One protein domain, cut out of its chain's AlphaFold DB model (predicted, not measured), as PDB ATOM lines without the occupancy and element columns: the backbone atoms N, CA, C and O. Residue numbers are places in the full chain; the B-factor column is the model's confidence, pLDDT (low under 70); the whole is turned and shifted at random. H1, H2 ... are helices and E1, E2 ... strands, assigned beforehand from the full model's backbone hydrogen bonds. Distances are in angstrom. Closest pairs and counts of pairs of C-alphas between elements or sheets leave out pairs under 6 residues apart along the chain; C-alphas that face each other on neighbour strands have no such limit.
ATOM      1  N   LEU A  89      16.583 -18.870 -21.070       93.81
ATOM      2  CA  LEU A  89      16.079 -20.045 -20.357       93.81
ATOM      3  C   LEU A  89      15.738 -19.680 -18.914       93.81
ATOM      4  O   LEU A  89      16.616 -19.269 -18.161       93.81
ATOM      5  N   VAL A  90      14.487 -19.897 -18.515       97.06
ATOM      6  CA  VAL A  90      14.024 -19.752 -17.131       97.06
ATOM      7  C   VAL A  90      13.875 -21.134 -16.506       97.06
ATOM      8  O   VAL A  90      13.000 -21.903 -16.904       97.06
ATOM      9  N   PHE A  91      14.694 -21.437 -15.502       97.81
ATOM     10  CA  PHE A  91      14.414 -22.484 -14.529       97.81
ATOM     11  C   PHE A  91      13.515 -21.919 -13.438       97.81
ATOM     12  O   PHE A  91      13.857 -20.906 -12.835       97.81
ATOM     13  N   GLY A  92      12.390 -22.574 -13.171       96.69
ATOM     14  CA  GLY A  92      11.478 -22.114 -12.129       96.69
ATOM     15  C   GLY A  92      10.585 -23.184 -11.523       96.69
ATOM     16  O   GLY A  92      10.678 -24.377 -11.859       96.69
ATOM     17  N   ASP A  93       9.709 -22.728 -10.632       95.25
ATOM     18  CA  ASP A  93       8.692 -23.528  -9.962       95.25
ATOM     19  C   ASP A  93       7.256 -23.083 -10.321       95.25
ATOM     20  O   ASP A  93       6.963 -22.747 -11.474       95.25
ATOM     21  N   SER A  94       6.313 -23.133  -9.375       92.94
ATOM     22  CA  SER A  94       4.958 -22.623  -9.575       92.94
ATOM     23  C   SER A  94       4.901 -21.114  -9.827       92.94
ATOM     24  O   SER A  94       3.977 -20.701 -10.530       92.94
ATOM     25  N   PHE A  95       5.866 -20.317  -9.351       93.38
ATOM     26  CA  PHE A  95       5.977 -18.884  -9.656       93.38
ATOM     27  C   PHE A  95       6.262 -18.641 -11.138       93.38
ATOM     28  O   PHE A  95       5.727 -17.710 -11.732       93.38
ATOM     29  N   SER A  96       7.057 -19.486 -11.784       93.06
ATOM     30  CA  SER A  96       7.375 -19.322 -13.210       93.06
ATOM     31  C   SER A  96       6.447 -20.111 -14.145       93.06
ATOM     32  O   SER A  96       6.485 -19.923 -15.364       93.06
ATOM     33  N   SER A  97       5.587 -20.986 -13.605       84.44
ATOM     34  CA  SER A  97       4.719 -21.862 -14.406       84.44
ATOM     35  C   SER A  97       3.544 -21.122 -15.067       84.44
ATOM     36  O   SER A  97       2.732 -20.476 -14.411       84.44
ATOM     37  N   THR A  98       3.374 -21.293 -16.380       66.50
ATOM     38  CA  THR A  98       2.321 -20.623 -17.177       66.50
ATOM     39  C   THR A  98       0.898 -21.092 -16.882       66.50
ATOM     40  O   THR A  98      -0.065 -20.389 -17.180       66.50
ATOM     41  N   ARG A  99       0.732 -22.293 -16.314       62.38
ATOM     42  CA  ARG A  99      -0.587 -22.917 -16.117       62.38
ATOM     43  C   ARG A  99      -1.371 -22.362 -14.928       62.38
ATOM     44  O   ARG A  99      -2.577 -22.561 -14.894       62.38
ATOM     45  N   ARG A 100      -0.717 -21.700 -13.966       57.88
ATOM     46  CA  ARG A 100      -1.366 -21.241 -12.722       57.88
ATOM     47  C   ARG A 100      -1.951 -19.838 -12.779       57.88
ATOM     48  O   ARG A 100      -2.728 -19.480 -11.904       57.88
ATOM     49  N   TYR A 101      -1.633 -19.079 -13.817       53.91
ATOM     50  CA  TYR A 101      -2.100 -17.707 -13.943       53.91
ATOM     51  C   TYR A 101      -3.557 -17.603 -14.423       53.91
ATOM     52  O   TYR A 101      -4.145 -16.542 -14.315       53.91
ATOM     53  N   SER A 102      -4.219 -18.675 -14.872       45.06
ATOM     54  CA  SER A 102      -5.646 -18.588 -15.226       45.06
ATOM     55  C   SER A 102      -6.531 -18.357 -13.993       45.06
ATOM     56  O   SER A 102      -6.755 -19.286 -13.215       45.06
ATOM     57  N   VAL A 103      -7.086 -17.152 -13.851       40.69
ATOM     58  CA  VAL A 103      -8.204 -16.892 -12.935       40.69
ATOM     59  C   VAL A 103      -9.454 -17.544 -13.528       40.69
ATOM     60  O   VAL A 103      -9.756 -17.348 -14.711       40.69
ATOM     61  N   LYS A 104     -10.180 -18.335 -12.727       35.66
ATOM     62  CA  LYS A 104     -11.460 -18.940 -13.125       35.66
ATOM     63  C   LYS A 104     -12.399 -17.813 -13.598       35.66
ATOM     64  O   LYS A 104     -12.673 -16.904 -12.827       35.66
ATOM     65  N   GLY A 105     -12.837 -17.850 -14.862       35.72
ATOM     66  CA  GLY A 105     -13.760 -16.856 -15.440       35.72
ATOM     67  C   GLY A 105     -13.150 -15.781 -16.355       35.72
ATOM     68  O   GLY A 105     -13.895 -14.955 -16.869       35.72
ATOM     69  N   THR A 106     -11.837 -15.789 -16.626       40.81
ATOM     70  CA  THR A 106     -11.205 -14.828 -17.561       40.81
ATOM     71  C   THR A 106     -10.731 -15.508 -18.851       40.81
ATOM     72  O   THR A 106     -10.115 -16.573 -18.811       40.81
ATOM     73  N   LYS A 107     -11.033 -14.913 -20.020       47.19
ATOM     74  CA  LYS A 107     -10.628 -15.439 -21.344       47.19
ATOM     75  C   LYS A 107      -9.128 -15.243 -21.636       47.19
ATOM     76  O   LYS A 107      -8.570 -15.972 -22.452       47.19
ATOM     77  N   SER A 108      -8.463 -14.298 -20.966       54.25
ATOM     78  CA  SER A 108      -7.028 -14.019 -21.101       54.25
ATOM     79  C   SER A 108      -6.241 -14.605 -19.925       54.25
ATOM     80  O   SER A 108      -6.546 -14.359 -18.762       54.25
ATOM     81  N   ARG A 109      -5.198 -15.395 -20.214       61.00
ATOM     82  CA  ARG A 109      -4.248 -15.847 -19.185       61.00
ATOM     83  C   ARG A 109      -3.312 -14.683 -18.835       61.00
ATOM     84  O   ARG A 109      -2.625 -14.220 -19.746       61.00
ATOM     85  N   PRO A 110      -3.243 -14.215 -17.578       60.50
ATOM     86  CA  PRO A 110      -2.268 -13.209 -17.201       60.50
ATOM     87  C   PRO A 110      -0.839 -13.698 -17.453       60.50
ATOM     88  O   PRO A 110      -0.530 -14.892 -17.368       60.50
ATOM     89  N   LYS A 111       0.017 -12.739 -17.813       80.19
ATOM     90  CA  LYS A 111       1.444 -12.932 -18.070       80.19
ATOM     91  C   LYS A 111       2.138 -13.372 -16.769       80.19
ATOM     92  O   LYS A 111       1.850 -12.848 -15.698       80.19
ATOM     93  N   ALA A 112       3.049 -14.340 -16.859       89.50
ATOM     94  CA  ALA A 112       3.964 -14.648 -15.759       89.50
ATOM     95  C   ALA A 112       5.038 -13.550 -15.648       89.50
ATOM     96  O   ALA A 112       5.292 -12.840 -16.622       89.50
ATOM     97  N   TRP A 113       5.717 -13.441 -14.500       94.62
ATOM     98  CA  TRP A 113       6.705 -12.377 -14.250       94.62
ATOM     99  C   TRP A 113       7.790 -12.280 -15.342       94.62
ATOM    100  O   TRP A 113       8.135 -11.184 -15.778       94.62
ATOM    101  N   TRP A 114       8.276 -13.416 -15.859       94.62
ATOM    102  CA  TRP A 114       9.337 -13.452 -16.875       94.62
ATOM    103  C   TRP A 114       8.890 -12.885 -18.225       94.62
ATOM    104  O   TRP A 114       9.723 -12.423 -19.000       94.62
ATOM    105  N   ALA A 115       7.586 -12.877 -18.516       91.69
ATOM    106  CA  ALA A 115       7.064 -12.295 -19.749       91.69
ATOM    107  C   ALA A 115       7.136 -10.761 -19.714       91.69
ATOM    108  O   ALA A 115       7.372 -10.148 -20.750       91.69
ATOM    109  N   HIS A 116       7.009 -10.151 -18.530       93.88
ATOM    110  CA  HIS A 116       7.233  -8.714 -18.347       93.88
ATOM    111  C   HIS A 116       8.715  -8.347 -18.502       93.88
ATOM    112  O   HIS A 116       9.034  -7.309 -19.071       93.88
ATOM    113  N   VAL A 117       9.629  -9.217 -18.053       95.25
ATOM    114  CA  VAL A 117      11.077  -9.033 -18.270       95.25
ATOM    115  C   VAL A 117      11.425  -9.134 -19.758       95.25
ATOM    116  O   VAL A 117      12.188  -8.319 -20.261       95.25
ATOM    117  N   ALA A 118      10.842 -10.103 -20.471       89.38
ATOM    118  CA  ALA A 118      11.014 -10.257 -21.916       89.38
ATOM    119  C   ALA A 118      10.542  -9.015 -22.688       89.38
ATOM    120  O   ALA A 118      11.266  -8.503 -23.538       89.38
ATOM    121  N   GLU A 119       9.362  -8.498 -22.335       89.62
ATOM    122  CA  GLU A 119       8.793  -7.273 -22.902       89.62
ATOM    123  C   GLU A 119       9.695  -6.058 -22.650       89.62
ATOM    124  O   GLU A 119      10.020  -5.340 -23.592       89.62
ATOM    125  N   ALA A 120      10.195  -5.886 -21.421       92.50
ATOM    126  CA  ALA A 120      11.157  -4.831 -21.091       92.50
ATOM    127  C   ALA A 120      12.493  -4.971 -21.847       92.50
ATOM    128  O   ALA A 120      13.161  -3.976 -22.109       92.50
ATOM    129  N   ALA A 121      12.880  -6.194 -22.214       90.56
ATOM    130  CA  ALA A 121      14.065  -6.475 -23.018       90.56
ATOM    131  C   ALA A 121      13.838  -6.343 -24.537       90.56
ATOM    132  O   ALA A 121      14.759  -6.601 -25.316       90.56
ATOM    133  N   GLY A 122      12.622  -5.995 -24.977       86.31
ATOM    134  CA  GLY A 122      12.278  -5.867 -26.394       86.31
ATOM    135  C   GLY A 122      12.197  -7.201 -27.145       86.31
ATOM    136  O   GLY A 122      12.353  -7.222 -28.367       86.31
ATOM    137  N   ILE A 123      11.974  -8.323 -26.446       78.12
ATOM    138  CA  ILE A 123      11.786  -9.637 -27.075       78.12
ATOM    139  C   ILE A 123      10.376 -10.183 -26.800       78.12
ATOM    140  O   ILE A 123       9.817  -9.973 -25.720       78.12
ATOM    141  N   PRO A 124       9.769 -10.923 -27.742       77.75
ATOM    142  CA  PRO A 124       8.475 -11.538 -27.492       77.75
ATOM    143  C   PRO A 124       8.605 -12.647 -26.438       77.75
ATOM    144  O   PRO A 124       9.513 -13.476 -26.487       77.75
ATOM    145  N   ALA A 125       7.642 -12.722 -25.514       80.19
ATOM    146  CA  ALA A 125       7.602 -13.739 -24.456       80.19
ATOM    147  C   ALA A 125       7.672 -15.187 -24.993       80.19
ATOM    148  O   ALA A 125       8.154 -16.085 -24.309       80.19
ATOM    149  N   SER A 126       7.230 -15.425 -26.232       71.38
ATOM    150  CA  SER A 126       7.327 -16.727 -26.903       71.38
ATOM    151  C   SER A 126       8.760 -17.200 -27.177       71.38
ATOM    152  O   SER A 126       8.946 -18.382 -27.453       71.38
ATOM    153  N   GLU A 127       9.756 -16.312 -27.124       73.31
ATOM    154  CA  GLU A 127      11.180 -16.651 -27.284       73.31
ATOM    155  C   GLU A 127      11.864 -16.991 -25.946       73.31
ATOM    156  O   GLU A 127      13.029 -17.391 -25.926       73.31
ATOM    157  N   VAL A 128      11.149 -16.889 -24.819       81.75
ATOM    158  CA  VAL A 128      11.634 -17.371 -23.521       81.75
ATOM    159  C   VAL A 128      11.292 -18.850 -23.368       81.75
ATOM    160  O   VAL A 128      10.125 -19.247 -23.302       81.75
ATOM    161  N   MET A 129      12.319 -19.687 -23.254       84.25
ATOM    162  CA  MET A 129      12.157 -21.091 -22.897       84.25
ATOM    163  C   MET A 129      11.943 -21.197 -21.392       84.25
ATOM    164  O   MET A 129      12.784 -20.789 -20.596       84.25
ATOM    165  N   VAL A 130      10.825 -21.793 -20.991       88.12
ATOM    166  CA  VAL A 130      10.482 -21.961 -19.578       88.12
ATOM    167  C   VAL A 130      10.567 -23.432 -19.203       88.12
ATOM    168  O   VAL A 130       9.708 -24.236 -19.563       88.12
ATOM    169  N   SER A 131      11.598 -23.767 -18.436       92.12
ATOM    170  CA  SER A 131      11.695 -25.014 -17.694       92.12
ATOM    171  C   SER A 131      11.165 -24.748 -16.289       92.12
ATOM    172  O   SER A 131      11.923 -24.441 -15.374       92.12
ATOM    173  N   ALA A 132       9.845 -24.817 -16.103       91.75
ATOM    174  CA  ALA A 132       9.213 -24.595 -14.802       91.75
ATOM    175  C   ALA A 132       8.214 -25.697 -14.458       91.75
ATOM    176  O   ALA A 132       7.365 -26.061 -15.274       91.75
ATOM    177  N   GLU A 133       8.295 -26.210 -13.231       92.25
ATOM    178  CA  GLU A 133       7.395 -27.247 -12.736       92.25
ATOM    179  C   GLU A 133       6.874 -26.871 -11.349       92.25
ATOM    180  O   GLU A 133       7.643 -26.649 -10.415       92.25
ATOM    181  N   GLY A 134       5.548 -26.822 -11.205       92.31
ATOM    182  CA  GLY A 134       4.915 -26.460  -9.942       92.31
ATOM    183  C   GLY A 134       5.408 -27.324  -8.782       92.31
ATOM    184  O   GLY A 134       5.459 -28.552  -8.884       92.31
ATOM    185  N   GLY A 135       5.748 -26.679  -7.667       93.25
ATOM    186  CA  GLY A 135       6.182 -27.366  -6.454       93.25
ATOM    187  C   GLY A 135       7.557 -28.046  -6.537       93.25
ATOM    188  O   GLY A 135       7.902 -28.811  -5.636       93.25
ATOM    189  N   SER A 136       8.300 -27.827  -7.622       96.69
ATOM    190  CA  SER A 136       9.687 -28.263  -7.760       96.69
ATOM    191  C   SER A 136      10.613 -27.362  -6.941       96.69
ATOM    192  O   SER A 136      10.338 -26.181  -6.750       96.69
ATOM    193  N   GLY A 137      11.723 -27.926  -6.482       97.56
ATOM    194  CA  GLY A 137      12.845 -27.241  -5.850       97.56
ATOM    195  C   GLY A 137      14.147 -27.998  -6.117       97.56
ATOM    196  O   GLY A 137      14.209 -28.919  -6.943       97.56
ATOM    197  N   LEU A 138      15.201 -27.631  -5.404       98.25
ATOM    198  CA  LEU A 138      16.450 -28.384  -5.325       98.25
ATOM    199  C   LEU A 138      16.257 -29.716  -4.583       98.25
ATOM    200  O   LEU A 138      16.834 -30.730  -4.974       98.25
ATOM    201  N   LEU A 139      15.431 -29.715  -3.529       96.31
ATOM    202  CA  LEU A 139      15.085 -30.896  -2.724       96.31
ATOM    203  C   LEU A 139      13.723 -31.493  -3.086       96.31
ATOM    204  O   LEU A 139      13.539 -32.714  -3.079       96.31
ATOM    205  N   ALA A 140      12.741 -30.630  -3.344       95.50
ATOM    206  CA  ALA A 140      11.379 -31.039  -3.631       95.50
ATOM    207  C   ALA A 140      11.236 -31.452  -5.102       95.50
ATOM    208  O   ALA A 140      11.513 -30.680  -6.018       95.50
ATOM    209  N   ARG A 141      10.745 -32.669  -5.344       96.06
ATOM    210  CA  ARG A 141      10.226 -33.039  -6.664       96.06
ATOM    211  C   ARG A 141       8.881 -32.345  -6.878       96.06
ATOM    212  O   ARG A 141       8.044 -32.298  -5.966       96.06
ATOM    213  N   GLY A 142       8.684 -31.809  -8.077       93.50
ATOM    214  CA  GLY A 142       7.421 -31.189  -8.453       93.50
ATOM    215  C   GLY A 142       6.292 -32.207  -8.644       93.50
ATOM    216  O   GLY A 142       6.389 -33.379  -8.263       93.50
ATOM    217  N   PHE A 143       5.178 -31.726  -9.189       88.69
ATOM    218  CA  PHE A 143       3.950 -32.508  -9.360       88.69
ATOM    219  C   PHE A 143       3.903 -33.376 -10.632       88.69
ATOM    220  O   PHE A 143       2.938 -34.118 -10.828       88.69
ATOM    221  N   GLY A 144       4.892 -33.258 -11.524       86.12
ATOM    222  CA  GLY A 144       4.918 -33.980 -12.794       86.12
ATOM    223  C   GLY A 144       3.647 -33.782 -13.633       86.12
ATOM    224  O   GLY A 144       3.049 -32.705 -13.664       86.12
ATOM    225  N   SER A 145       3.226 -34.838 -14.336       79.62
ATOM    226  CA  SER A 145       2.007 -34.837 -15.157       79.62
ATOM    227  C   SER A 145       0.741 -35.260 -14.406       79.62
ATOM    228  O   SER A 145      -0.345 -35.116 -14.957       79.62
ATOM    229  N   THR A 146       0.862 -35.812 -13.197       77.88
ATOM    230  CA  THR A 146      -0.245 -36.457 -12.469       77.88
ATOM    231  C   THR A 146      -0.821 -35.599 -11.343       77.88
ATOM    232  O   THR A 146      -1.719 -36.052 -10.648       77.88
ATOM    233  N   LEU A 147      -0.307 -34.376 -11.142       82.62
ATOM    234  CA  LEU A 147      -0.626 -33.506  -9.999       82.62
ATOM    235  C   LEU A 147      -0.307 -34.124  -8.622       82.62
ATOM    236  O   LEU A 147      -0.580 -33.509  -7.593       82.62
ATOM    237  N   VAL A 148       0.333 -35.296  -8.588       88.00
ATOM    238  CA  VAL A 148       0.737 -35.979  -7.357       88.00
ATOM    239  C   VAL A 148       2.044 -35.354  -6.863       88.00
ATOM    240  O   VAL A 148       3.013 -35.310  -7.634       88.00
ATOM    241  N   PRO A 149       2.115 -34.862  -5.609       88.56
ATOM    242  CA  PRO A 149       3.357 -34.344  -5.045       88.56
ATOM    243  C   PRO A 149       4.495 -35.355  -5.190       88.56
ATOM    244  O   PRO A 149       4.280 -36.562  -5.160       88.56
ATOM    245  N   CYS A 150       5.725 -34.865  -5.318       94.62
ATOM    246  CA  CYS A 150       6.922 -35.703  -5.322       94.62
ATOM    247  C   CYS A 150       7.058 -36.706  -6.485       94.62
ATOM    248  O   CYS A 150       7.955 -37.547  -6.451       94.62
ATOM    249  N   SER A 151       6.226 -36.601  -7.524       94.12
ATOM    250  CA  SER A 151       6.253 -37.497  -8.690       94.12
ATOM    251  C   SER A 151       7.041 -36.944  -9.882       94.12
ATOM    252  O   SER A 151       7.386 -37.690 -10.797       94.12
ATOM    253  N   GLY A 152       7.324 -35.641  -9.885       94.12
ATOM    254  CA  GLY A 152       7.973 -34.965 -10.996       94.12
ATOM    255  C   GLY A 152       9.466 -34.718 -10.809       94.12
ATOM    256  O   GLY A 152      10.196 -35.519 -10.209       94.12
ATOM    257  N   THR A 153       9.941 -33.607 -11.368       95.12
ATOM    258  CA  THR A 153      11.375 -33.311 -11.468       95.12
ATOM    259  C   THR A 153      11.849 -32.320 -10.409       95.12
ATOM    260  O   THR A 153      11.087 -31.485  -9.911       95.12
ATOM    261  N   THR A 154      13.121 -32.427 -10.029       97.62
ATOM    262  CA  THR A 154      13.849 -31.375  -9.299       97.62
ATOM    263  C   THR A 154      14.437 -30.358 -10.280       97.62
ATOM    264  O   THR A 154      14.417 -30.557 -11.496       97.62
ATOM    265  N   PHE A 155      15.013 -29.266  -9.780       97.62
ATOM    266  CA  PHE A 155      15.821 -28.364 -10.613       97.62
ATOM    267  C   PHE A 155      17.064 -29.068 -11.180       97.62
ATOM    268  O   PHE A 155      17.422 -28.852 -12.336       97.62
ATOM    269  N   GLY A 156      17.700 -29.948 -10.397       96.75
ATOM    270  CA  GLY A 156      18.874 -30.711 -10.834       96.75
ATOM    271  C   GLY A 156      18.574 -31.641 -12.014       96.75
ATOM    272  O   GLY A 156      19.346 -31.680 -12.971       96.75
ATOM    273  N   ASP A 157      17.419 -32.316 -11.988       95.75
ATOM    274  CA  ASP A 157      16.958 -33.194 -13.077       95.75
ATOM    275  C   ASP A 157      16.799 -32.439 -14.414       95.75
ATOM    276  O   ASP A 157      16.913 -33.034 -15.486       95.75
ATOM    277  N   ARG A 158      16.550 -31.124 -14.353       95.19
ATOM    278  CA  ARG A 158      16.268 -30.264 -15.510       95.19
ATOM    279  C   ARG A 158      17.497 -29.544 -16.063       95.19
ATOM    280  O   ARG A 158      17.403 -28.934 -17.119       95.19
ATOM    281  N   LEU A 159      18.682 -29.664 -15.451       94.69
ATOM    282  CA  LEU A 159      19.899 -28.994 -15.949       94.69
ATOM    283  C   LEU A 159      20.288 -29.383 -17.390       94.69
ATOM    284  O   LEU A 159      21.002 -28.634 -18.055       94.69
ATOM    285  N   GLY A 160      19.796 -30.518 -17.901       80.31
ATOM    286  CA  GLY A 160      19.925 -30.884 -19.317       80.31
ATOM    287  C   GLY A 160      19.284 -29.876 -20.283       80.31
ATOM    288  O   GLY A 160      19.685 -29.814 -21.447       80.31
ATOM    289  N   ASP A 161      18.357 -29.044 -19.803       81.44
ATOM    290  CA  ASP A 161      17.681 -28.026 -20.604       81.44
ATOM    291  C   ASP A 161      18.619 -26.897 -21.048       81.44
ATOM    292  O   ASP A 161      18.356 -26.268 -22.073       81.44
ATOM    293  N   LEU A 162      19.750 -26.688 -20.356       82.69
ATOM    294  CA  LEU A 162      20.809 -25.771 -20.802       82.69
ATOM    295  C   LEU A 162      21.357 -26.202 -22.159       82.69
ATOM    296  O   LEU A 162      21.349 -25.421 -23.100       82.69
ATOM    297  N   ALA A 163      21.750 -27.469 -22.289       72.62
ATOM    298  CA  ALA A 163      22.226 -28.007 -23.562       72.62
ATOM    299  C   ALA A 163      21.100 -28.110 -24.603       72.62
ATOM    300  O   ALA A 163      21.344 -27.981 -25.800       72.62
ATOM    301  N   ALA A 164      19.861 -28.348 -24.157       66.69
ATOM    302  CA  ALA A 164      18.700 -28.417 -25.039       66.69
ATOM    303  C   ALA A 164      18.331 -27.062 -25.660       66.69
ATOM    304  O   ALA A 164      17.833 -27.039 -26.787       66.69
ATOM    305  N   THR A 165      18.541 -25.978 -24.918       72.38
ATOM    306  CA  THR A 165      18.118 -24.621 -25.279       72.38
ATOM    307  C   THR A 165      19.263 -23.801 -25.866       72.38
ATOM    308  O   THR A 165      19.020 -22.939 -26.710       72.38
ATOM    309  N   ASP A 166      20.497 -24.096 -25.444       76.00
ATOM    310  CA  ASP A 166      21.701 -23.318 -25.743       76.00
ATOM    311  C   ASP A 166      21.466 -21.814 -25.475       76.00
ATOM    312  O   ASP A 166      21.502 -21.005 -26.397       76.00
ATOM    313  N   PRO A 167      21.072 -21.431 -24.245       85.81
ATOM    314  CA  PRO A 167      20.644 -20.068 -23.962       85.81
ATOM    315  C   PRO A 167      21.824 -19.095 -23.885       85.81
ATOM    316  O   PRO A 167      22.898 -19.437 -23.400       85.81
ATOM    317  N   ASP A 168      21.584 -17.848 -24.284       86.31
ATOM    318  CA  ASP A 168      22.520 -16.735 -24.107       86.31
ATOM    319  C   ASP A 168      22.452 -16.169 -22.677       86.31
ATOM    320  O   ASP A 168      23.444 -15.656 -22.152       86.31
ATOM    321  N   VAL A 169      21.273 -16.287 -22.049       94.62
ATOM    322  CA  VAL A 169      20.974 -15.840 -20.684       94.62
ATOM    323  C   VAL A 169      20.160 -16.908 -19.955       94.62
ATOM    324  O   VAL A 169      19.175 -17.433 -20.481       94.62
ATOM    325  N   VAL A 170      20.557 -17.217 -18.721       97.38
ATOM    326  CA  VAL A 170      19.874 -18.187 -17.857       97.38
ATOM    327  C   VAL A 170      19.310 -17.456 -16.654       97.38
ATOM    328  O   VAL A 170      20.013 -16.674 -16.026       97.38
ATOM    329  N   ILE A 171      18.064 -17.743 -16.303       98.44
ATOM    330  CA  ILE A 171      17.416 -17.224 -15.105       98.44
ATOM    331  C   ILE A 171      16.985 -18.411 -14.246       98.44
ATOM    332  O   ILE A 171      16.384 -19.358 -14.747       98.44
ATOM    333  N   VAL A 172      17.295 -18.373 -12.956       98.62
ATOM    334  CA  VAL A 172      16.967 -19.408 -11.977       98.62
ATOM    335  C   VAL A 172      16.131 -18.783 -10.871       98.62
ATOM    336  O   VAL A 172      16.643 -18.106  -9.985       98.62
ATOM    337  N   GLU A 173      14.831 -19.024 -10.938       98.06
ATOM    338  CA  GLU A 173      13.853 -18.711  -9.904       98.06
ATOM    339  C   GLU A 173      13.709 -19.941  -8.999       98.06
ATOM    340  O   GLU A 173      13.294 -20.990  -9.475       98.06
ATOM    341  N   VAL A 174      14.138 -19.874  -7.736       97.75
ATOM    342  CA  VAL A 174      14.281 -21.071  -6.884       97.75
ATOM    343  C   VAL A 174      13.999 -20.774  -5.403       97.75
ATOM    344  O   VAL A 174      13.789 -19.629  -5.020       97.75
ATOM    345  N   GLY A 175      13.985 -21.790  -4.534       96.00
ATOM    346  CA  GLY A 175      14.019 -21.630  -3.075       96.00
ATOM    347  C   GLY A 175      12.691 -21.844  -2.353       96.00
ATOM    348  O   GLY A 175      12.683 -22.470  -1.292       96.00
ATOM    349  N   ARG A 176      11.549 -21.402  -2.902       94.88
ATOM    350  CA  ARG A 176      10.261 -21.437  -2.174       94.88
ATOM    351  C   ARG A 176       9.890 -22.836  -1.677       94.88
ATOM    352  O   ARG A 176       9.415 -22.983  -0.548       94.88
ATOM    353  N   ASN A 177      10.091 -23.852  -2.515       96.38
ATOM    354  CA  ASN A 177       9.762 -25.243  -2.198       96.38
ATOM    355  C   ASN A 177      10.873 -25.983  -1.436       96.38
ATOM    356  O   ASN A 177      10.635 -27.090  -0.959       96.38
ATOM    357  N   ASP A 178      12.053 -25.380  -1.268       96.75
ATOM    358  CA  ASP A 178      13.209 -26.022  -0.631       96.75
ATOM    359  C   ASP A 178      13.129 -26.054   0.896       96.75
ATOM    360  O   ASP A 178      13.878 -26.775   1.548       96.75
ATOM    361  N   VAL A 179      12.143 -25.377   1.486       94.75
ATOM    362  CA  VAL A 179      11.737 -25.615   2.883       94.75
ATOM    363  C   VAL A 179      11.121 -27.008   3.084       94.75
ATOM    364  O   VAL A 179      10.933 -27.445   4.222       94.75
ATOM    365  N   ARG A 180      10.825 -27.735   1.996       95.44
ATOM    366  CA  ARG A 180      10.326 -29.113   1.995       95.44
ATOM    367  C   ARG A 180      11.242 -30.039   1.185       95.44
ATOM    368  O   ARG A 180      11.963 -29.623   0.287       95.44
ATOM    369  N   ARG A 181      11.149 -31.337   1.465       96.38
ATOM    370  CA  ARG A 181      11.740 -32.427   0.677       96.38
ATOM    371  C   ARG A 181      10.742 -33.558   0.491       96.38
ATOM    372  O   ARG A 181       9.732 -33.623   1.187       96.38
ATOM    373  N   CYS A 182      11.048 -34.473  -0.417       96.19
ATOM    374  CA  CYS A 182      10.231 -35.658  -0.648       96.19
ATOM    375  C   CYS A 182      10.738 -36.860   0.160       96.19
ATOM    376  O   CYS A 182      11.921 -37.196   0.096       96.19
ATOM    377  N   ARG A 183       9.847 -37.526   0.903       95.94
ATOM    378  CA  ARG A 183      10.111 -38.783   1.625       95.94
ATOM    379  C   ARG A 183       8.886 -39.685   1.498       95.94
ATOM    380  O   ARG A 183       7.790 -39.259   1.834       95.94
ATOM    381  N   GLY A 184       9.062 -40.902   0.976       92.12
ATOM    382  CA  GLY A 184       7.950 -41.850   0.803       92.12
ATOM    383  C   GLY A 184       6.796 -41.318  -0.061       92.12
ATOM    384  O   GLY A 184       5.645 -41.605   0.222       92.12
ATOM    385  N   GLY A 185       7.081 -40.478  -1.064       90.19
ATOM    386  CA  GLY A 185       6.051 -39.842  -1.902       90.19
ATOM    387  C   GLY A 185       5.356 -38.620  -1.281       90.19
ATOM    388  O   GLY A 185       4.623 -37.930  -1.980       90.19
ATOM    389  N   ALA A 186       5.629 -38.288  -0.016       93.25
ATOM    390  CA  ALA A 186       5.061 -37.129   0.669       93.25
ATOM    391  C   ALA A 186       6.072 -35.981   0.816       93.25
ATOM    392  O   ALA A 186       7.289 -36.194   0.830       93.25
ATOM    393  N   ARG A 187       5.566 -34.747   0.967       94.94
ATOM    394  CA  ARG A 187       6.389 -33.576   1.308       94.94
ATOM    395  C   ARG A 187       6.548 -33.454   2.819       94.94
ATOM    396  O   ARG A 187       5.574 -33.247   3.532       94.94
ATOM    397  N   VAL A 188       7.787 -33.480   3.285       96.62
ATOM    398  CA  VAL A 188       8.156 -33.269   4.692       96.62
ATOM    399  C   VAL A 188       9.053 -32.039   4.815       96.62
ATOM    400  O   VAL A 188       9.618 -31.594   3.817       96.62
ATOM    401  N   VAL A 189       9.154 -31.441   6.004       96.06
ATOM    402  CA  VAL A 189      10.040 -30.285   6.237       96.06
ATOM    403  C   VAL A 189      11.496 -30.695   6.004       96.06
ATOM    404  O   VAL A 189      11.921 -31.760   6.447       96.06
ATOM    405  N   ALA A 190      12.242 -29.864   5.279       96.31
ATOM    406  CA  ALA A 190      13.675 -30.050   5.084       96.31
ATOM    407  C   ALA A 190      14.458 -29.385   6.221       96.31
ATOM    408  O   ALA A 190      14.143 -28.262   6.629       96.31
ATOM    409  N   THR A 191      15.515 -30.041   6.696       96.25
ATOM    410  CA  THR A 191      16.432 -29.435   7.668       96.25
ATOM    411  C   THR A 191      17.295 -28.357   7.006       96.25
ATOM    412  O   THR A 191      17.481 -28.337   5.785       96.25
ATOM    413  N   ALA A 192      17.866 -27.448   7.801       95.88
ATOM    414  CA  ALA A 192      18.789 -26.436   7.281       95.88
ATOM    415  C   ALA A 192      20.028 -27.063   6.610       95.88
ATOM    416  O   ALA A 192      20.469 -26.583   5.564       95.88
ATOM    417  N   ALA A 193      20.546 -28.164   7.167       97.19
ATOM    418  CA  ALA A 193      21.673 -28.904   6.602       97.19
ATOM    419  C   ALA A 193      21.322 -29.547   5.249       97.19
ATOM    420  O   ALA A 193      22.095 -29.435   4.297       97.19
ATOM    421  N   GLU A 194      20.132 -30.149   5.126       97.56
ATOM    422  CA  GLU A 194      19.642 -30.701   3.855       97.56
ATOM    423  C   GLU A 194      19.522 -29.609   2.783       97.56
ATOM    424  O   GLU A 194      19.969 -29.809   1.649       97.56
ATOM    425  N   ARG A 195      18.972 -28.438   3.147       97.25
ATOM    426  CA  ARG A 195      18.864 -27.278   2.246       97.25
ATOM    427  C   ARG A 195      20.227 -26.796   1.764       97.25
ATOM    428  O   ARG A 195      20.403 -26.615   0.560       97.25
ATOM    429  N   ARG A 196      21.190 -26.626   2.678       98.06
ATOM    430  CA  ARG A 196      22.568 -26.221   2.352       98.06
ATOM    431  C   ARG A 196      23.229 -27.202   1.393       98.06
ATOM    432  O   ARG A 196      23.652 -26.797   0.315       98.06
ATOM    433  N   ALA A 197      23.230 -28.489   1.730       98.06
ATOM    434  CA  ALA A 197      23.884 -29.504   0.914       98.06
ATOM    435  C   ALA A 197      23.261 -29.620  -0.491       98.06
ATOM    436  O   ALA A 197      23.968 -29.833  -1.477       98.06
ATOM    437  N   ALA A 198      21.936 -29.488  -0.615       97.88
ATOM    438  CA  ALA A 198      21.274 -29.489  -1.918       97.88
ATOM    439  C   ALA A 198      21.609 -28.248  -2.751       97.88
ATOM    440  O   ALA A 198      21.901 -28.386  -3.940       97.88
ATOM    441  N   ALA A 199      21.621 -27.069  -2.129       98.38
ATOM    442  CA  ALA A 199      21.972 -25.817  -2.786       98.38
ATOM    443  C   ALA A 199      23.417 -25.808  -3.287       98.38
ATOM    444  O   ALA A 199      23.661 -25.507  -4.454       98.38
ATOM    445  N   GLU A 200      24.369 -26.231  -2.456       98.50
ATOM    446  CA  GLU A 200      25.778 -26.347  -2.839       98.50
ATOM    447  C   GLU A 200      25.960 -27.271  -4.046       98.50
ATOM    448  O   GLU A 200      26.582 -26.884  -5.040       98.50
ATOM    449  N   ARG A 201      25.369 -28.475  -4.000       98.50
ATOM    450  CA  ARG A 201      25.426 -29.422  -5.122       98.50
ATOM    451  C   ARG A 201      24.813 -28.839  -6.388       98.50
ATOM    452  O   ARG A 201      25.397 -28.987  -7.462       98.50
ATOM    453  N   TYR A 202      23.654 -28.192  -6.276       98.62
ATOM    454  CA  TYR A 202      22.970 -27.614  -7.426       98.62
ATOM    455  C   TYR A 202      23.782 -26.487  -8.064       98.62
ATOM    456  O   TYR A 202      24.046 -26.554  -9.262       98.62
ATOM    457  N   PHE A 203      24.243 -25.498  -7.294       98.75
ATOM    458  CA  PHE A 203      24.988 -24.369  -7.855       98.75
ATOM    459  C   PHE A 203      26.350 -24.795  -8.432       98.75
ATOM    460  O   PHE A 203      26.770 -24.256  -9.456       98.75
ATOM    461  N   VAL A 204      27.011 -25.818  -7.867       98.56
ATOM    462  CA  VAL A 204      28.197 -26.442  -8.492       98.56
ATOM    463  C   VAL A 204      27.843 -27.108  -9.825       98.56
ATOM    464  O   VAL A 204      28.560 -26.939 -10.814       98.56
ATOM    465  N   ALA A 205      26.749 -27.871  -9.877       98.00
ATOM    466  CA  ALA A 205      26.314 -28.541 -11.099       98.00
ATOM    467  C   ALA A 205      25.887 -27.544 -12.188       98.00
ATOM    468  O   ALA A 205      26.247 -27.735 -13.351       98.00
ATOM    469  N   LEU A 206      25.187 -26.472 -11.807       98.50
ATOM    470  CA  LEU A 206      24.791 -25.371 -12.680       98.50
ATOM    471  C   LEU A 206      26.016 -24.657 -13.257       98.50
ATOM    472  O   LEU A 206      26.065 -24.457 -14.465       98.50
ATOM    473  N   ALA A 207      27.034 -24.361 -12.440       97.31
ATOM    474  CA  ALA A 207      28.258 -23.706 -12.909       97.31
ATOM    475  C   ALA A 207      28.970 -24.563 -13.956       97.31
ATOM    476  O   ALA A 207      29.233 -24.109 -15.063       97.31
ATOM    477  N   ARG A 208      29.161 -25.855 -13.660       92.12
ATOM    478  CA  ARG A 208      29.743 -26.804 -14.618       92.12
ATOM    479  C   ARG A 208      28.908 -26.932 -15.894       92.12
ATOM    480  O   ARG A 208      29.461 -27.180 -16.960       92.12
ATOM    481  N   ALA A 209      27.582 -26.853 -15.792       87.56
ATOM    482  CA  ALA A 209      26.704 -26.911 -16.954       87.56
ATOM    483  C   ALA A 209      26.809 -25.643 -17.809       87.56
ATOM    484  O   ALA A 209      26.946 -25.778 -19.021       87.56
ATOM    485  N   ALA A 210      26.822 -24.460 -17.191       87.50
ATOM    486  CA  ALA A 210      27.036 -23.182 -17.863       87.50
ATOM    487  C   ALA A 210      28.401 -23.142 -18.570       87.50
ATOM    488  O   ALA A 210      28.446 -22.892 -19.773       87.50
ATOM    489  N   ASP A 211      29.480 -23.523 -17.874       82.69
ATOM    490  CA  ASP A 211      30.837 -23.573 -18.433       82.69
ATOM    491  C   ASP A 211      30.903 -24.492 -19.664       82.69
ATOM    492  O   ASP A 211      31.432 -24.116 -20.708       82.69
ATOM    493  N   ARG A 212      30.296 -25.687 -19.587       76.50
ATOM    494  CA  ARG A 212      30.227 -26.622 -20.726       76.50
ATOM    495  C   ARG A 212      29.454 -26.074 -21.923       76.50
ATOM    496  O   ARG A 212      29.675 -26.553 -23.029       76.50
ATOM    497  N   GLN A 213      28.508 -25.165 -21.702       79.06
ATOM    498  CA  GLN A 213      27.752 -24.511 -22.774       79.06
ATOM    499  C   GLN A 213      28.383 -23.179 -23.208       79.06
ATOM    500  O   GLN A 213      27.825 -22.499 -24.059       79.06
ATOM    501  N   GLY A 214      29.529 -22.781 -22.642       78.19
ATOM    502  CA  GLY A 214      30.146 -21.486 -22.936       78.19
ATOM    503  C   GLY A 214      29.323 -20.286 -22.449       78.19
ATOM    504  O   GLY A 214      29.505 -19.171 -22.934       78.19
ATOM    505  N   ILE A 215      28.413 -20.498 -21.494       85.69
ATOM    506  CA  ILE A 215      27.609 -19.433 -20.895       85.69
ATOM    507  C   ILE A 215      28.459 -18.781 -19.810       85.69
ATOM    508  O   ILE A 215      28.791 -19.416 -18.808       85.69
ATOM    509  N   ALA A 216      28.801 -17.505 -19.999       86.56
ATOM    510  CA  ALA A 216      29.488 -16.732 -18.973       86.56
ATOM    511  C   ALA A 216      28.673 -16.768 -17.672       86.56
ATOM    512  O   ALA A 216      27.471 -16.505 -17.686       86.56
ATOM    513  N   ARG A 217      29.320 -17.082 -16.546       93.62
ATOM    514  CA  ARG A 217      28.623 -17.251 -15.262       93.62
ATOM    515  C   ARG A 217      27.865 -15.993 -14.825       93.62
ATOM    516  O   ARG A 217      26.765 -16.112 -14.301       93.62
ATOM    517  N   SER A 218      28.362 -14.808 -15.177       95.06
ATOM    518  CA  SER A 218      27.674 -13.524 -14.966       95.06
ATOM    519  C   SER A 218      26.348 -13.375 -15.729       95.06
ATOM    520  O   SER A 218      25.568 -12.480 -15.428       95.06
ATOM    521  N   ARG A 219      26.058 -14.258 -16.696       95.88
ATOM    522  CA  ARG A 219      24.775 -14.330 -17.425       95.88
ATOM    523  C   ARG A 219      23.813 -15.370 -16.863       95.88
ATOM    524  O   ARG A 219      22.783 -15.660 -17.475       95.88
ATOM    525  N   VAL A 220      24.160 -15.963 -15.726       98.31
ATOM    526  CA  VAL A 220      23.266 -16.804 -14.944       98.31
ATOM    527  C   VAL A 220      22.736 -15.948 -13.806       98.31
ATOM    528  O   VAL A 220      23.463 -15.606 -12.878       98.31
ATOM    529  N   TYR A 221      21.463 -15.597 -13.900       98.69
ATOM    530  CA  TYR A 221      20.752 -14.794 -12.923       98.69
ATOM    531  C   TYR A 221      20.006 -15.707 -11.963       98.69
ATOM    532  O   TYR A 221      19.330 -16.638 -12.396       98.69
ATOM    533  N   VAL A 222      20.112 -15.457 -10.665       98.75
ATOM    534  CA  VAL A 222      19.483 -16.272  -9.625       98.75
ATOM    535  C   VAL A 222      18.636 -15.382  -8.734       98.75
ATOM    536  O   VAL A 222      19.062 -14.295  -8.352       98.75
ATOM    537  N   MET A 223      17.440 -15.851  -8.392       98.31
ATOM    538  CA  MET A 223      16.534 -15.161  -7.483       98.31
ATOM    539  C   MET A 223      15.631 -16.129  -6.733       98.31
ATOM    540  O   MET A 223      15.408 -17.266  -7.151       98.31
ATOM    541  N   THR A 224      15.065 -15.636  -5.639       97.19
ATOM    542  CA  THR A 224      14.143 -16.384  -4.784       97.19
ATOM    543  C   THR A 224      12.920 -15.511  -4.488       97.19
ATOM    544  O   THR A 224      12.935 -14.782  -3.495       97.19
ATOM    545  N   PRO A 225      11.882 -15.489  -5.343       95.81
ATOM    546  CA  PRO A 225      10.670 -14.729  -5.064       95.81
ATOM    547  C   PRO A 225       9.853 -15.406  -3.958       95.81
ATOM    548  O   PRO A 225       9.828 -16.630  -3.829       95.81
ATOM    549  N   TRP A 226       9.159 -14.598  -3.158       96.06
ATOM    550  CA  TRP A 226       8.307 -15.076  -2.069       96.06
ATOM    551  C   TRP A 226       6.970 -14.348  -2.063       96.06
ATOM    552  O   TRP A 226       6.889 -13.165  -2.399       96.06
ATOM    553  N   GLY A 227       5.929 -15.063  -1.643       93.69
ATOM    554  CA  GLY A 227       4.636 -14.476  -1.315       93.69
ATOM    555  C   GLY A 227       4.665 -13.738   0.026       93.69
ATOM    556  O   GLY A 227       5.723 -13.508   0.616       93.69
ATOM    557  N   SER A 228       3.479 -13.421   0.542       90.50
ATOM    558  CA  SER A 228       3.312 -12.697   1.805       90.50
ATOM    559  C   SER A 228       3.424 -13.574   3.059       90.50
ATOM    560  O   SER A 228       3.225 -13.078   4.163       90.50
ATOM    561  N   SER A 229       3.674 -14.876   2.909       85.62
ATOM    562  CA  SER A 229       3.825 -15.838   4.010       85.62
ATOM    563  C   SER A 229       5.265 -16.354   4.128       85.62
ATOM    564  O   SER A 229       6.038 -16.261   3.177       85.62
ATOM    565  N   ASP A 230       5.603 -16.946   5.284       79.44
ATOM    566  CA  ASP A 230       6.865 -17.677   5.529       79.44
ATOM    567  C   ASP A 230       8.142 -16.801   5.544       79.44
ATOM    568  O   ASP A 230       9.142 -17.081   4.883       79.44
ATOM    569  N   GLY A 231       8.120 -15.714   6.330       80.25
ATOM    570  CA  GLY A 231       9.228 -14.750   6.416       80.25
ATOM    571  C   GLY A 231      10.556 -15.337   6.919       80.25
ATOM    572  O   GLY A 231      11.611 -15.029   6.368       80.25
ATOM    573  N   ALA A 232      10.526 -16.227   7.917       79.56
ATOM    574  CA  ALA A 232      11.742 -16.860   8.435       79.56
ATOM    575  C   ALA A 232      12.361 -17.843   7.420       79.56
ATOM    576  O   ALA A 232      13.575 -17.824   7.197       79.56
ATOM    577  N   GLY A 233      11.528 -18.658   6.752       85.62
ATOM    578  CA  GLY A 233      11.959 -19.550   5.675       85.62
ATOM    579  C   GLY A 233      12.555 -18.782   4.496       85.62
ATOM    580  O   GLY A 233      13.598 -19.185   3.967       85.62
ATOM    581  N   LYS A 234      11.957 -17.633   4.155       90.69
ATOM    582  CA  LYS A 234      12.492 -16.693   3.168       90.69
ATOM    583  C   LYS A 234      13.897 -16.240   3.510       90.69
ATOM    584  O   LYS A 234      14.783 -16.419   2.678       90.69
ATOM    585  N   VAL A 235      14.095 -15.623   4.676       91.44
ATOM    586  CA  VAL A 235      15.385 -15.007   5.025       91.44
ATOM    587  C   VAL A 235      16.481 -16.067   4.999       91.44
ATOM    588  O   VAL A 235      17.460 -15.918   4.276       91.44
ATOM    589  N   ALA A 236      16.266 -17.198   5.676       91.94
ATOM    590  CA  ALA A 236      17.257 -18.267   5.731       91.94
ATOM    591  C   ALA A 236      17.611 -18.836   4.343       91.94
ATOM    592  O   ALA A 236      18.779 -19.106   4.065       91.94
ATOM    593  N   THR A 237      16.617 -19.027   3.469       95.25
ATOM    594  CA  THR A 237      16.839 -19.603   2.130       95.25
ATOM    595  C   THR A 237      17.476 -18.593   1.181       95.25
ATOM    596  O   THR A 237      18.437 -18.930   0.495       95.25
ATOM    597  N   SER A 238      16.980 -17.354   1.170       95.62
ATOM    598  CA  SER A 238      17.453 -16.300   0.263       95.62
ATOM    599  C   SER A 238      18.907 -15.940   0.566       95.62
ATOM    600  O   SER A 238      19.724 -15.956  -0.345       95.62
ATOM    601  N   THR A 239      19.266 -15.747   1.843       96.50
ATOM    602  CA  THR A 239      20.649 -15.444   2.253       96.50
ATOM    603  C   THR A 239      21.618 -16.566   1.877       96.50
ATOM    604  O   THR A 239      22.702 -16.316   1.353       96.50
ATOM    605  N   LEU A 240      21.229 -17.825   2.111       97.75
ATOM    606  CA  LEU A 240      22.048 -18.977   1.738       97.75
ATOM    607  C   LEU A 240      22.256 -19.051   0.218       97.75
ATOM    608  O   LEU A 240      23.365 -19.318  -0.243       97.75
ATOM    609  N   TYR A 241      21.194 -18.852  -0.561       98.38
ATOM    610  CA  TYR A 241      21.246 -19.029  -2.012       98.38
ATOM    611  C   TYR A 241      21.965 -17.868  -2.685       98.38
ATOM    612  O   TYR A 241      22.721 -18.104  -3.623       98.38
ATOM    613  N   GLU A 242      21.814 -16.655  -2.159       98.44
ATOM    614  CA  GLU A 242      22.594 -15.490  -2.562       98.44
ATOM    615  C   GLU A 242      24.092 -15.751  -2.414       98.44
ATOM    616  O   GLU A 242      24.843 -15.615  -3.383       98.44
ATOM    617  N   ALA A 243      24.522 -16.186  -1.225       98.44
ATOM    618  CA  ALA A 243      25.927 -16.471  -0.954       98.44
ATOM    619  C   ALA A 243      26.479 -17.547  -1.904       98.44
ATOM    620  O   ALA A 243      27.547 -17.374  -2.493       98.44
ATOM    621  N   LEU A 244      25.736 -18.641  -2.107       98.50
ATOM    622  CA  LEU A 244      26.162 -19.738  -2.978       98.50
ATOM    623  C   LEU A 244      26.164 -19.364  -4.466       98.50
ATOM    624  O   LEU A 244      27.065 -19.789  -5.188       98.50
ATOM    625  N   ALA A 245      25.193 -18.577  -4.930       98.56
ATOM    626  CA  ALA A 245      25.147 -18.095  -6.306       98.56
ATOM    627  C   ALA A 245      26.329 -17.157  -6.595       98.56
ATOM    628  O   ALA A 245      27.091 -17.389  -7.539       98.56
ATOM    629  N   LYS A 246      26.553 -16.164  -5.722       97.94
ATOM    630  CA  LYS A 246      27.682 -15.228  -5.827       97.94
ATOM    631  C   LYS A 246      29.031 -15.949  -5.770       97.94
ATOM    632  O   LYS A 246      29.895 -15.677  -6.597       97.94
ATOM    633  N   ALA A 247      29.187 -16.952  -4.901       97.88
ATOM    634  CA  ALA A 247      30.398 -17.780  -4.826       97.88
ATOM    635  C   ALA A 247      30.687 -18.595  -6.106       97.88
ATOM    636  O   ALA A 247      31.773 -19.160  -6.260       97.88
ATOM    637  N   ARG A 248      29.726 -18.695  -7.034       98.44
ATOM    638  CA  ARG A 248      29.917 -19.292  -8.362       98.44
ATOM    639  C   ARG A 248      30.049 -18.261  -9.477       98.44
ATOM    640  O   ARG A 248      30.250 -18.668 -10.615       98.44
ATOM    641  N   GLY A 249      30.029 -16.965  -9.168       97.44
ATOM    642  CA  GLY A 249      30.086 -15.888 -10.157       97.44
ATOM    643  C   GLY A 249      28.762 -15.672 -10.888       97.44
ATOM    644  O   GLY A 249      28.768 -15.146 -11.996       97.44
ATOM    645  N   PHE A 250      27.649 -16.123 -10.302       98.62
ATOM    646  CA  PHE A 250      26.305 -15.842 -10.800       98.62
ATOM    647  C   PHE A 250      25.812 -14.489 -10.294       98.62
ATOM    648  O   PHE A 250      26.208 -14.028  -9.219       98.62
ATOM    649  N   THR A 251      24.902 -13.885 -11.049       98.38
ATOM    650  CA  THR A 251      24.294 -12.599 -10.710       98.38
ATOM    651  C   THR A 251      23.065 -12.837  -9.843       98.38
ATOM    652  O   THR A 251      22.116 -13.501 -10.253       98.38
ATOM    653  N   TRP A 252      23.072 -12.317  -8.620       98.38
ATOM    654  CA  TRP A 252      21.922 -12.406  -7.724       98.38
ATOM    655  C   TRP A 252      20.969 -11.232  -7.943       98.38
ATOM    656  O   TRP A 252      21.413 -10.086  -7.972       98.38
ATOM    657  N   ILE A 253      19.671 -11.512  -8.052       98.19
ATOM    658  CA  ILE A 253      18.625 -10.492  -8.140       98.19
ATOM    659  C   ILE A 253      17.891 -10.428  -6.804       98.19
ATOM    660  O   ILE A 253      17.157 -11.343  -6.423       98.19
ATOM    661  N   THR A 254      18.067  -9.313  -6.103       95.19
ATOM    662  CA  THR A 254      17.381  -9.058  -4.837       95.19
ATOM    663  C   THR A 254      15.924  -8.687  -5.095       95.19
ATOM    664  O   THR A 254      15.636  -7.782  -5.884       95.19
ATOM    665  N   LEU A 255      15.006  -9.372  -4.403       94.56
ATOM    666  CA  LEU A 255      13.563  -9.169  -4.522       94.56
ATOM    667  C   LEU A 255      12.893  -8.998  -3.147       94.56
ATOM    668  O   LEU A 255      13.154  -9.778  -2.220       94.56
ATOM    669  N   PRO A 256      11.970  -8.032  -3.001       93.25
ATOM    670  CA  PRO A 256      11.039  -8.006  -1.880       93.25
ATOM    671  C   PRO A 256      10.094  -9.216  -1.890       93.25
ATOM    672  O   PRO A 256       9.966  -9.938  -2.879       93.25
ATOM    673  N   SER A 257       9.403  -9.433  -0.765       94.88
ATOM    674  CA  SER A 257       8.235 -10.323  -0.765       94.88
ATOM    675  C   SER A 257       7.059  -9.609  -1.404       94.88
ATOM    676  O   SER A 257       6.868  -8.416  -1.173       94.88
ATOM    677  N   LEU A 258       6.232 -10.360  -2.122       95.38
ATOM    678  CA  LEU A 258       4.918  -9.884  -2.523       95.38
ATOM    679  C   LEU A 258       4.031  -9.673  -1.299       95.38
ATOM    680  O   LEU A 258       4.066 -10.456  -0.344       95.38
ATOM    681  N   VAL A 259       3.202  -8.636  -1.341       95.69
ATOM    682  CA  VAL A 259       2.191  -8.408  -0.303       95.69
ATOM    683  C   VAL A 259       0.945  -9.258  -0.563       95.69
ATOM    684  O   VAL A 259       0.732  -9.763  -1.662       95.69
ATOM    685  N   ARG A 260       0.070  -9.419   0.439       94.94
ATOM    686  CA  ARG A 260      -1.099 -10.314   0.338       94.94
ATOM    687  C   ARG A 260      -1.972 -10.026  -0.891       94.94
ATOM    688  O   ARG A 260      -2.346 -10.969  -1.582       94.94
ATOM    689  N   ARG A 261      -2.229  -8.748  -1.205       95.25
ATOM    690  CA  ARG A 261      -3.016  -8.314  -2.383       95.25
ATOM    691  C   ARG A 261      -2.383  -8.662  -3.737       95.25
ATOM    692  O   ARG A 261      -3.060  -8.621  -4.755       95.25
ATOM    693  N   GLU A 262      -1.103  -9.012  -3.758       95.38
ATOM    694  CA  GLU A 262      -0.354  -9.428  -4.951       95.38
ATOM    695  C   GLU A 262      -0.263 -10.955  -5.070       95.38
ATOM    696  O   GLU A 262       0.368 -11.486  -5.983       95.38
ATOM    697  N   THR A 263      -0.901 -11.684  -4.153       93.06
ATOM    698  CA  THR A 263      -0.882 -13.146  -4.115       93.06
ATOM    699  C   THR A 263      -2.284 -13.729  -4.209       93.06
ATOM    700  O   THR A 263      -3.263 -13.093  -3.829       93.06
ATOM    701  N   ILE A 264      -2.384 -14.962  -4.700       89.75
ATOM    702  CA  ILE A 264      -3.633 -15.734  -4.726       89.75
ATOM    703  C   ILE A 264      -3.861 -16.395  -3.358       89.75
ATOM    704  O   ILE A 264      -4.957 -16.364  -2.810       89.75
ATOM    705  N   ASP A 265      -2.807 -16.972  -2.784       90.75
ATOM    706  CA  ASP A 265      -2.865 -17.820  -1.589       90.75
ATOM    707  C   ASP A 265      -1.753 -17.490  -0.576       90.75
ATOM    708  O   ASP A 265      -1.324 -18.353   0.180       90.75
ATOM    709  N   ALA A 266      -1.278 -16.234  -0.540       93.38
ATOM    710  CA  ALA A 266      -0.123 -15.775   0.258       93.38
ATOM    711  C   ALA A 266       1.209 -16.415  -0.154       93.38
ATOM    712  O   ALA A 266       2.244 -16.134   0.457       93.38
ATOM    713  N   ILE A 267       1.203 -17.251  -1.191       92.81
ATOM    714  CA  ILE A 267       2.387 -17.880  -1.758       92.81
ATOM    715  C   ILE A 267       2.520 -17.421  -3.201       92.81
ATOM    716  O   ILE A 267       3.461 -16.713  -3.524       92.81
ATOM    717  N   HIS A 268       1.575 -17.790  -4.054       92.88
ATOM    718  CA  HIS A 268       1.673 -17.615  -5.493       92.88
ATOM    719  C   HIS A 268       1.252 -16.209  -5.923       92.88
ATOM    720  O   HIS A 268       0.243 -15.710  -5.419       92.88
ATOM    721  N   PRO A 269       1.957 -15.595  -6.886       92.31
ATOM    722  CA  PRO A 269       1.572 -14.307  -7.449       92.31
ATOM    723  C   PRO A 269       0.220 -14.391  -8.164       92.31
ATOM    724  O   PRO A 269      -0.070 -15.360  -8.867       92.31
ATOM    725  N   ASN A 270      -0.592 -13.346  -8.025       90.25
ATOM    726  CA  ASN A 270      -1.676 -13.060  -8.965       90.25
ATOM    727  C   ASN A 270      -1.140 -12.203 -10.137       90.25
ATOM    728  O   ASN A 270       0.069 -12.032 -10.283       90.25
ATOM    729  N   ALA A 271      -2.015 -11.662 -10.990       89.31
ATOM    730  CA  ALA A 271      -1.597 -10.828 -12.125       89.31
ATOM    731  C   ALA A 271      -0.828  -9.558 -11.698       89.31
ATOM    732  O   ALA A 271       0.177  -9.205 -12.321       89.31
ATOM    733  N   ALA A 272      -1.261  -8.907 -10.612       92.94
ATOM    734  CA  ALA A 272      -0.564  -7.753 -10.052       92.94
ATOM    735  C   ALA A 272       0.806  -8.171  -9.504       92.94
ATOM    736  O   ALA A 272       1.808  -7.565  -9.857       92.94
ATOM    737  N   GLY A 273       0.881  -9.272  -8.747       94.62
ATOM    738  CA  GLY A 273       2.152  -9.793  -8.240       94.62
ATOM    739  C   GLY A 273       3.131 -10.224  -9.329       94.62
ATOM    740  O   GLY A 273       4.326  -9.981  -9.199       94.62
ATOM    741  N   ALA A 274       2.654 -10.806 -10.431       93.19
ATOM    742  CA  ALA A 274       3.501 -11.135 -11.577       93.19
ATOM    743  C   ALA A 274       4.090  -9.874 -12.228       93.19
ATOM    744  O   ALA A 274       5.287  -9.838 -12.519       93.19
ATOM    745  N   THR A 275       3.270  -8.830 -12.386       94.00
ATOM    746  CA  THR A 275       3.714  -7.512 -12.862       94.00
ATOM    747  C   THR A 275       4.738  -6.898 -11.904       94.00
ATOM    748  O   THR A 275       5.814  -6.493 -12.341       94.00
ATOM    749  N   THR A 276       4.447  -6.887 -10.599       96.88
ATOM    750  CA  THR A 276       5.343  -6.368  -9.555       96.88
ATOM    751  C   THR A 276       6.690  -7.095  -9.564       96.88
ATOM    752  O   THR A 276       7.731  -6.438  -9.591       96.88
ATOM    753  N   LEU A 277       6.693  -8.435  -9.611       96.44
ATOM    754  CA  LEU A 277       7.920  -9.235  -9.694       96.44
ATOM    755  C   LEU A 277       8.731  -8.895 -10.945       96.44
ATOM    756  O   LEU A 277       9.929  -8.643 -10.839       96.44
ATOM    757  N   GLY A 278       8.092  -8.864 -12.117       96.31
ATOM    758  CA  GLY A 278       8.765  -8.517 -13.368       96.31
ATOM    759  C   GLY A 278       9.397  -7.126 -13.307       96.31
ATOM    760  O   GLY A 278      10.559  -6.955 -13.669       96.31
ATOM    761  N   ALA A 279       8.672  -6.150 -12.760       97.25
ATOM    762  CA  ALA A 279       9.161  -4.790 -12.602       97.25
ATOM    763  C   ALA A 279      10.321  -4.688 -11.592       97.25
ATOM    764  O   ALA A 279      11.260  -3.928 -11.824       97.25
ATOM    765  N   TRP A 280      10.298  -5.453 -10.492       97.94
ATOM    766  CA  TRP A 280      11.439  -5.531  -9.574       97.94
ATOM    767  C   TRP A 280      12.664  -6.129 -10.247       97.94
ATOM    768  O   TRP A 280      13.720  -5.518 -10.166       97.94
ATOM    769  N   VAL A 281      12.517  -7.250 -10.959       97.69
ATOM    770  CA  VAL A 281      13.622  -7.890 -11.687       97.69
ATOM    771  C   VAL A 281      14.285  -6.915 -12.664       97.69
ATOM    772  O   VAL A 281      15.510  -6.827 -12.700       97.69
ATOM    773  N   VAL A 282      13.489  -6.150 -13.418       96.62
ATOM    774  CA  VAL A 282      14.000  -5.139 -14.360       96.62
ATOM    775  C   VAL A 282      14.722  -3.997 -13.639       96.62
ATOM    776  O   VAL A 282      15.740  -3.527 -14.128       96.62
ATOM    777  N   ARG A 283      14.228  -3.546 -12.479       96.69
ATOM    778  CA  ARG A 283      14.849  -2.437 -11.733       96.69
ATOM    779  C   ARG A 283      16.080  -2.839 -10.924       96.69
ATOM    780  O   ARG A 283      16.935  -1.995 -10.694       96.69
ATOM    781  N   SER A 284      16.151  -4.078 -10.436       93.44
ATOM    782  CA  SER A 284      17.215  -4.534  -9.530       93.44
ATOM    783  C   SER A 284      18.334  -5.313 -10.222       93.44
ATOM    784  O   SER A 284      19.205  -5.857  -9.544       93.44
ATOM    785  N   SER A 285      18.333  -5.382 -11.556       95.81
ATOM    786  CA  SER A 285      19.367  -6.074 -12.326       95.81
ATOM    787  C   SER A 285      19.549  -5.479 -13.723       95.81
ATOM    788  O   SER A 285      18.697  -4.747 -14.218       95.81
ATOM    789  N   ASP A 286      20.637  -5.848 -14.396       95.19
ATOM    790  CA  ASP A 286      20.883  -5.541 -15.809       95.19
ATOM    791  C   ASP A 286      20.248  -6.572 -16.763       95.19
ATOM    792  O   ASP A 286      20.506  -6.542 -17.965       95.19
ATOM    793  N   LEU A 287      19.414  -7.490 -16.257       95.38
ATOM    794  CA  LEU A 287      18.913  -8.646 -17.004       95.38
ATOM    795  C   LEU A 287      18.213  -8.257 -18.314       95.38
ATOM    796  O   LEU A 287      18.490  -8.849 -19.356       95.38
ATOM    797  N   ALA A 288      17.324  -7.259 -18.283       94.19
ATOM    798  CA  ALA A 288      16.618  -6.814 -19.485       94.19
ATOM    799  C   ALA A 288      17.588  -6.230 -20.528       94.19
ATOM    800  O   ALA A 288      17.512  -6.579 -21.706       94.19
ATOM    801  N   THR A 289      18.562  -5.431 -20.086       91.12
ATOM    802  CA  THR A 289      19.634  -4.885 -20.931       91.12
ATOM    803  C   THR A 289      20.525  -5.991 -21.501       91.12
ATOM    804  O   THR A 289      20.885  -5.961 -22.678       91.12
ATOM    805  N   MET A 290      20.861  -7.007 -20.704       90.19
ATOM    806  CA  MET A 290      21.664  -8.154 -21.134       90.19
ATOM    807  C   MET A 290      20.948  -8.968 -22.218       90.19
ATOM    808  O   MET A 290      21.556  -9.346 -23.220       90.19
ATOM    809  N   ILE A 291      19.641  -9.196 -22.054       89.56
ATOM    810  CA  ILE A 291      18.801  -9.856 -23.061       89.56
ATOM    811  C   ILE A 291      18.713  -8.991 -24.332       89.56
ATOM    812  O   ILE A 291      18.961  -9.489 -25.433       89.56
ATOM    813  N   GLY A 292      18.422  -7.694 -24.191       83.81
ATOM    814  CA  GLY A 292      18.260  -6.769 -25.319       83.81
ATOM    815  C   GLY A 292      19.545  -6.558 -26.129       83.81
ATOM    816  O   GLY A 292      19.536  -6.664 -27.354       83.81
ATOM    817  N   SER A 293      20.685  -6.348 -25.465       79.19
ATOM    818  CA  SER A 293      21.988  -6.153 -26.128       79.19
ATOM    819  C   SER A 293      22.418  -7.365 -26.959       79.19
ATOM    820  O   SER A 293      23.035  -7.215 -28.013       79.19
ATOM    821  N   ARG A 294      22.046  -8.579 -26.544       71.12
ATOM    822  CA  ARG A 294      22.289  -9.802 -27.317       71.12
ATOM    823  C   ARG A 294      21.351  -9.956 -28.502       71.12
ATOM    824  O   ARG A 294      21.811 -10.370 -29.565       71.12
ATOM    825  N   ALA A 295      20.090  -9.560 -28.353       60.19
ATOM    826  CA  ALA A 295      19.184  -9.461 -29.491       60.19
ATOM    827  C   ALA A 295      19.715  -8.480 -30.557       60.19
ATOM    828  O   ALA A 295      19.515  -8.725 -31.742       60.19
ATOM    829  N   ALA A 296      20.444  -7.432 -30.151       57.09
ATOM    830  CA  ALA A 296      21.072  -6.464 -31.056       57.09
ATOM    831  C   ALA A 296      22.423  -6.925 -31.653       57.09
ATOM    832  O   ALA A 296      22.731  -6.595 -32.795       57.09
ATOM    833  N   GLN A 297      23.240  -7.690 -30.913       54.97
ATOM    834  CA  GLN A 297      24.547  -8.188 -31.389       54.97
ATOM    835  C   GLN A 297      24.444  -9.272 -32.464       54.97
ATOM    836  O   GLN A 297      25.374  -9.474 -33.248       54.97
ATOM    837  N   HIS A 298      23.330  -9.994 -32.516       48.94
ATOM    838  CA  HIS A 298      23.024 -10.791 -33.686       48.94
ATOM    839  C   HIS A 298      22.520  -9.836 -34.763       48.94
ATOM    840  O   HIS A 298      21.362  -9.433 -34.720       48.94
TER     841      HIS A 298
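Overview. This is residues 89 to 298 of the 548 residues of the protein "Surface antigen/lysophospholipase L1-like esterase" of Aeromicrobium tamlense (UniProt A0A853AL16). A small parallel sheet of four strands lies in the middle with helices round it: H1 and H7 toward one face with H6 next to H1, H2 over the other face, and the long H4 and H5 by the E6 edge. The small hairpin E4 and E5 is at one end. The printed part has 210 residues, in order E1 H1 E2 H2 E3 H3 E4 E5 H4 E6 H5 H6 H7, the sheet order being E2 E1 E3 E6; the class is mixed, helices and strands. It is compact, with a radius of gyration of the C-alphas of 16.1 A and spans of 49 by 44 by 31 A.

Arrangement. E1, residues 89 to 92, is parallel to E2, residues 128 to 132, at 26 degrees, with N 90 and O 129 2.8 A apart, and to E3, residues 169 to 173, at 7 degrees, with N 91 and O 171 2.8 A apart. E6, residues 220 to 223, is parallel to E3 at 20 degrees, with N 221 and O 170 2.8 A apart. H1, residues 113 to 120, only grazes the sheet; E1, H1 and E2 form a strand-helix-strand unit, two parallel neighbours with a helix between them in the chain, its crossover right-handed. H2, residues 160 to 165, lies over E1 at a height over the sheet of 9.3 A; E2, H2 and E3 form a split unit, E1 between the strands, also right-handed. H3, residues 176 to 179, touches H5, residues 231 to 246, the closest C-alphas being Val 179 and Gly 233, 6.7 A. E4, residues 180 to 183, and E5, residues 186 to 189, are an antiparallel hairpin, with N 181 and O 188 2.8 A apart. H4, residues 192 to 212, touches H5 at a shallow tilt of 34 degrees, only just short of steep, closest at C-alphas 203 and 245, 6.5 A. H6, residues 271 to 283, touches H1 at a steep tilt of 53 degrees, closest at C-alphas 113 and 274, 4.4 A. H7, residues 287 to 297, touches H1, closest at C-alphas 120 and 288, 6.0 A. In H1, H2, H4, H5, H6 and H7 every O i to N i+4 pair is within hydrogen-bond range; H3 is too short for one.

Along the chain. E1 begins at C-alpha 89, (16.079, -20.045, -20.357). H4 is 30.3 A long, H5 22.2 A, H6 18.5 A and H7 15.5 A, ending at C-alpha 297, (24.547, -8.188, -31.389).

Size, cuts and confidence. The C-alphas of Gly 184 and Gln 297, 49.4 A, are farthest apart. The printed part has no cut. The links E1 to H1, E2 to H2 and H5 to H6 are long. Residues 98 to 110, 164 and 295 to 298 have pLDDT under 70.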